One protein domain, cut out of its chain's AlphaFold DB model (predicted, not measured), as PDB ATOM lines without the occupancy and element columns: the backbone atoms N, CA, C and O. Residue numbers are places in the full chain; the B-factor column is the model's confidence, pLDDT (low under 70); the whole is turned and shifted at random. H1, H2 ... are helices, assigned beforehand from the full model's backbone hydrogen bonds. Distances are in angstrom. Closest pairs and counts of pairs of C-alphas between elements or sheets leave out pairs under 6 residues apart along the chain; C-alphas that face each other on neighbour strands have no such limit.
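Overview. This is residues 12 to 52 of the 131 residues of an uncharacterized protein of Perkinsus marinus (strain ATCC 50983 / TXsc) (UniProt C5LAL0). Three helices make a loose, flat zigzag, with the longest helix, H2, in the middle, H1 folded off one end of it and H3 folding back from the other. After H3, residues 47 to 52 form an extended tail that heads back toward the H1 end of the layer. The printed part has 41 residues with three named helices, in the order H1, H2, H3, and no named strand; the class is all helix. It is loose, with a radius of gyration of the C-alphas of 11.3 A, and only just flat, with spans of 31 by 21 by 10 A.

Arrangement. H2, residues 23 to 33, touches both other helices. It touches H1, residues 14 to 20, where the closest C-alphas, those of Pro 25 and Leu 17, are 6.7 A apart. H1 and H2 form a helical hairpin, running opposite ways at a steep tilt of 45 degrees. H2 only just touches H3, residues 38 to 46, with 3 pairs of C-alphas within 8 A; the closest, those of Arg 31 and Arg 40, are 6.9 A apart. H2 and H3 form a second helical hairpin, running opposite ways at a shallow tilt of 30 degrees. H1 and H3 are apart. In H1, H2 and H3 every O i to N i+4 pair is within hydrogen-bond range.

Along the chain. H2 measures 15.5 A from its first to its last C-alpha and begins at C-alpha 23, (-37.360, -50.848, 16.187). H3 measures 13.4 A and ends at C-alpha 46, (-51.401, -50.520, 17.501). H1 measures 10.2 A and begins at C-alpha 14, (-28.642, -44.378, 12.378).

Size, cuts and confidence. The two C-alphas farthest apart, those of Phe 19 and Leu 38, are 30.8 A from each other. The printed part has no cut, and the links H1 to H2 and H2 to H3 are tight. The mean pLDDT of the printed part is 93.4, and no printed residue is under 70.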
ATOM      1  N   VAL A  12     -27.291 -38.826  17.520       90.50
ATOM      2  CA  VAL A  12     -27.242 -40.293  17.458       90.50
ATOM      3  C   VAL A  12     -27.301 -40.739  16.003       90.50
ATOM      4  O   VAL A  12     -28.240 -40.413  15.280       90.50
ATOM      5  N   THR A  13     -26.299 -41.501  15.565       94.06
ATOM      6  CA  THR A  13     -26.244 -42.006  14.190       94.06
ATOM      7  C   THR A  13     -27.226 -43.158  13.976       94.06
ATOM      8  O   THR A  13     -27.465 -43.973  14.872       94.06
ATOM      9  N   ALA A  14     -27.754 -43.276  12.753       91.25
ATOM     10  CA  ALA A  14     -28.642 -44.378  12.378       91.25
ATOM     11  C   ALA A  14     -27.985 -45.748  12.615       91.25
ATOM     12  O   ALA A  14     -28.626 -46.652  13.141       91.25
ATOM     13  N   LYS A  15     -26.680 -45.868  12.322       94.50
ATOM     14  CA  LYS A  15     -25.882 -47.074  12.590       94.50
ATOM     15  C   LYS A  15     -25.955 -47.495  14.059       94.50
ATOM     16  O   LYS A  15     -26.178 -48.666  14.344       94.50
ATOM     17  N   HIS A  16     -25.781 -46.546  14.979       95.00
ATOM     18  CA  HIS A  16     -25.826 -46.822  16.413       95.00
ATOM     19  C   HIS A  16     -27.228 -47.258  16.860       95.00
ATOM     20  O   HIS A  16     -27.367 -48.269  17.544       95.00
ATOM     21  N   LEU A  17     -28.277 -46.552  16.417       93.50
ATOM     22  CA  LEU A  17     -29.661 -46.919  16.742       93.50
ATOM     23  C   LEU A  17     -30.027 -48.311  16.222       93.50
ATOM     24  O   LEU A  17     -30.585 -49.106  16.970       93.50
ATOM     25  N   MET A  18     -29.685 -48.616  14.969       93.94
ATOM     26  CA  MET A  18     -29.979 -49.914  14.358       93.94
ATOM     27  C   MET A  18     -29.254 -51.071  15.046       93.94
ATOM     28  O   MET A  18     -29.827 -52.152  15.144       93.94
ATOM     29  N   PHE A  19     -28.028 -50.851  15.528       93.94
ATOM     30  CA  PHE A  19     -27.260 -51.873  16.240       93.94
ATOM     31  C   PHE A  19     -27.881 -52.226  17.597       93.94
ATOM     32  O   PHE A  19     -27.994 -53.400  17.930       93.94
ATOM     33  N   HIS A  20     -28.301 -51.222  18.373       93.00
ATOM     34  CA  HIS A  20     -28.839 -51.453  19.717       93.00
ATOM     35  C   HIS A  20     -30.319 -51.839  19.721       93.00
ATOM     36  O   HIS A  20     -30.719 -52.747  20.442       93.00
ATOM     37  N   ASN A  21     -31.148 -51.124  18.959       92.94
ATOM     38  CA  ASN A  21     -32.576 -51.400  18.870       92.94
ATOM     39  C   ASN A  21     -33.119 -50.945  17.502       92.94
ATOM     40  O   ASN A  21     -33.489 -49.774  17.338       92.94
ATOM     41  N   PRO A  22     -33.238 -51.862  16.526       91.88
ATOM     42  CA  PRO A  22     -33.693 -51.525  15.179       91.88
ATOM     43  C   PRO A  22     -35.165 -51.085  15.108       91.88
ATOM     44  O   PRO A  22     -35.565 -50.476  14.115       91.88
ATOM     45  N   ALA A  23     -35.972 -51.311  16.150       93.44
ATOM     46  CA  ALA A  23     -37.360 -50.848  16.187       93.44
ATOM     47  C   ALA A  23     -37.478 -49.331  16.428       93.44
ATOM     48  O   ALA A  23     -38.450 -48.711  15.993       93.44
ATOM     49  N   LEU A  24     -36.495 -48.705  17.089       93.06
ATOM     50  CA  LEU A  24     -36.488 -47.259  17.357       93.06
ATOM     51  C   LEU A  24     -36.537 -46.390  16.090       93.06
ATOM     52  O   LEU A  24     -37.427 -45.535  16.014       93.06
ATOM     53  N   PRO A  25     -35.629 -46.555  15.106       94.44
ATOM     54  CA  PRO A  25     -35.651 -45.728  13.901       94.44
ATOM     55  C   PRO A  25     -36.957 -45.901  13.116       94.44
ATOM     56  O   PRO A  25     -37.523 -44.913  12.660       94.44
ATOM     57  N   LEU A  26     -37.495 -47.122  13.041       93.56
ATOM     58  CA  LEU A  26     -38.762 -47.396  12.359       93.56
ATOM     59  C   LEU A  26     -39.950 -46.701  13.039       93.56
ATOM     60  O   LEU A  26     -40.725 -46.011  12.374       93.56
ATOM     61  N   ASN A  27     -40.054 -46.801  14.367       94.31
ATOM     62  CA  ASN A  27     -41.081 -46.094  15.137       94.31
ATOM     63  C   ASN A  27     -40.990 -44.573  14.960       94.31
ATOM     64  O   ASN A  27     -42.013 -43.894  14.842       94.31
ATOM     65  N   LEU A  28     -39.772 -44.021  14.928       93.38
ATOM     66  CA  LEU A  28     -39.561 -42.591  14.714       93.38
ATOM     67  C   LEU A  28     -40.034 -42.153  13.323       93.38
ATOM     68  O   LEU A  28     -40.744 -41.149  13.227       93.38
ATOM     69  N   CYS A  29     -39.676 -42.902  12.277       94.56
ATOM     70  CA  CYS A  29     -40.094 -42.634  10.901       94.56
ATOM     71  C   CYS A  29     -41.619 -42.674  10.762       94.56
ATOM     72  O   CYS A  29     -42.210 -41.699  10.302       94.56
ATOM     73  N   ILE A  30     -42.270 -43.742  11.234       95.19
ATOM     74  CA  ILE A  30     -43.731 -43.895  11.126       95.19
ATOM     75  C   ILE A  30     -44.448 -42.770  11.877       95.19
ATOM     76  O   ILE A  30     -45.365 -42.143  11.350       95.19
ATOM     77  N   ARG A  31     -43.977 -42.422  13.079       94.81
ATOM     78  CA  ARG A  31     -44.539 -41.308  13.854       94.81
ATOM     79  C   ARG A  31     -44.424 -39.954  13.141       94.81
ATOM     80  O   ARG A  31     -45.239 -39.077  13.416       94.81
ATOM     81  N   ARG A  32     -43.416 -39.765  12.282       95.19
ATOM     82  CA  ARG A  32     -43.223 -38.546  11.473       95.19
ATOM     83  C   ARG A  32     -43.997 -38.567  10.154       95.19
ATOM     84  O   ARG A  32     -44.305 -37.495   9.652       95.19
ATOM     85  N   MET A  33     -44.317 -39.745   9.624       95.62
ATOM     86  CA  MET A  33     -45.173 -39.908   8.442       95.62
ATOM     87  C   MET A  33     -46.662 -39.731   8.768       95.62
ATOM     88  O   MET A  33     -47.440 -39.343   7.904       95.62
ATOM     89  N   LEU A  34     -47.066 -40.007  10.011       94.06
ATOM     90  CA  LEU A  34     -48.438 -39.800  10.471       94.06
ATOM     91  C   LEU A  34     -48.717 -38.325  10.812       94.06
ATOM     92  O   LEU A  34     -47.844 -37.644  11.362       94.06
ATOM     93  N   PRO A  35     -49.951 -37.838  10.573       95.50
ATOM     94  CA  PRO A  35     -50.337 -36.466  10.885       95.50
ATOM     95  C   PRO A  35     -50.199 -36.185  12.381       95.50
ATOM     96  O   PRO A  35     -50.395 -37.065  13.220       95.50
ATOM     97  N   SER A  36     -49.883 -34.944  12.749       94.31
ATOM     98  CA  SER A  36     -49.624 -34.567  14.139       94.31
ATOM     99  C   SER A  36     -50.879 -34.358  14.988       94.31
ATOM    100  O   SER A  36     -50.983 -33.375  15.712       94.31
ATOM    101  N   THR A  37     -51.816 -35.299  14.918       96.00
ATOM    102  CA  THR A  37     -53.094 -35.297  15.638       96.00
ATOM    103  C   THR A  37     -53.131 -36.396  16.706       96.00
ATOM    104  O   THR A  37     -52.190 -37.180  16.853       96.00
ATOM    105  N   LEU A  38     -54.229 -36.488  17.463       93.94
ATOM    106  CA  LEU A  38     -54.437 -37.552  18.459       93.94
ATOM    107  C   LEU A  38     -54.499 -38.956  17.836       93.94
ATOM    108  O   LEU A  38     -54.091 -39.932  18.469       93.94
ATOM    109  N   ILE A  39     -54.931 -39.054  16.574       94.06
ATOM    110  CA  ILE A  39     -54.995 -40.311  15.812       94.06
ATOM    111  C   ILE A  39     -53.616 -40.971  15.738       94.06
ATOM    112  O   ILE A  39     -53.511 -42.192  15.847       94.06
ATOM    113  N   ARG A  40     -52.546 -40.173  15.646       95.44
ATOM    114  CA  ARG A  40     -51.168 -40.672  15.665       95.44
ATOM    115  C   ARG A  40     -50.892 -41.515  16.898       95.44
ATOM    116  O   ARG A  40     -50.347 -42.601  16.763       95.44
ATOM    117  N   THR A  41     -51.291 -41.054  18.082       94.12
ATOM    118  CA  THR A  41     -51.078 -41.795  19.332       94.12
ATOM    119  C   THR A  41     -51.797 -43.140  19.285       94.12
ATOM    120  O   THR A  41     -51.197 -44.166  19.603       94.12
ATOM    121  N   VAL A  42     -53.045 -43.159  18.812       95.62
ATOM    122  CA  VAL A  42     -53.837 -44.391  18.673       95.62
ATOM    123  C   VAL A  42     -53.193 -45.356  17.676       95.62
ATOM    124  O   VAL A  42     -52.988 -46.520  18.005       95.62
ATOM    125  N   MET A  43     -52.803 -44.878  16.491       95.69
ATOM    126  CA  MET A  43     -52.142 -45.697  15.469       95.69
ATOM    127  C   MET A  43     -50.793 -46.237  15.955       95.69
ATOM    128  O   MET A  43     -50.514 -47.421  15.790       95.69
ATOM    129  N   THR A  44     -49.986 -45.412  16.631       94.31
ATOM    130  CA  THR A  44     -48.692 -45.856  17.173       94.31
ATOM    131  C   THR A  44     -48.831 -46.903  18.275       94.31
ATOM    132  O   THR A  44     -47.975 -47.772  18.371       94.31
ATOM    133  N   ARG A  45     -49.913 -46.887  19.069       94.06
ATOM    134  CA  ARG A  45     -50.175 -47.926  20.085       94.06
ATOM    135  C   ARG A  45     -50.560 -49.277  19.481       94.06
ATOM    136  O   ARG A  45     -50.434 -50.290  20.156       94.06
ATOM    137  N   ARG A  46     -51.042 -49.294  18.235       92.88
ATOM    138  CA  ARG A  46     -51.401 -50.520  17.501       92.88
ATOM    139  C   ARG A  46     -50.227 -51.099  16.708       92.88
ATOM    140  O   ARG A  46     -50.337 -52.207  16.195       92.88
ATOM    141  N   LEU A  47     -49.129 -50.354  16.585       92.62
ATOM    142  CA  LEU A  47     -47.934 -50.765  15.865       92.62
ATOM    143  C   LEU A  47     -46.993 -51.529  16.800       92.62
ATOM    144  O   LEU A  47     -46.476 -50.971  17.766       92.62
ATOM    145  N   PHE A  48     -46.710 -52.781  16.454       91.25
ATOM    146  CA  PHE A  48     -45.701 -53.596  17.120       91.25
ATOM    147  C   PHE A  48     -44.591 -53.932  16.130       91.25
ATOM    148  O   PHE A  48     -44.854 -54.407  15.027       91.25
ATOM    149  N   ILE A  49     -43.348 -53.669  16.526       91.88
ATOM    150  CA  ILE A  49     -42.158 -53.961  15.728       91.88
ATOM    151  C   ILE A  49     -41.297 -54.915  16.539       91.88
ATOM    152  O   ILE A  49     -40.835 -54.562  17.626       91.88
ATOM    153  N   TYR A  50     -41.079 -56.108  16.000       89.25
ATOM    154  CA  TYR A  50     -40.236 -57.122  16.616       89.25
ATOM    155  C   TYR A  50     -38.889 -57.179  15.893       89.25
ATOM    156  O   TYR A  50     -38.857 -57.112  14.662       89.25
ATOM    157  N   PRO A  51     -37.765 -57.267  16.623       86.25
ATOM    158  CA  PRO A  51     -36.486 -57.561  16.003       86.25
ATOM    159  C   PRO A  51     -36.475 -59.016  15.516       86.25
ATOM    160  O   PRO A  51     -36.875 -59.926  16.238       86.25
ATOM    161  N   GLY A  52     -35.976 -59.238  14.301       85.06
ATOM    162  CA  GLY A  52     -35.908 -60.568  13.695       85.06
ATOM    163  C   GLY A  52     -37.137 -60.923  12.856       85.06
ATOM    164  O   GLY A  52     -37.956 -60.070  12.526       85.06
TER     165      GLY A  52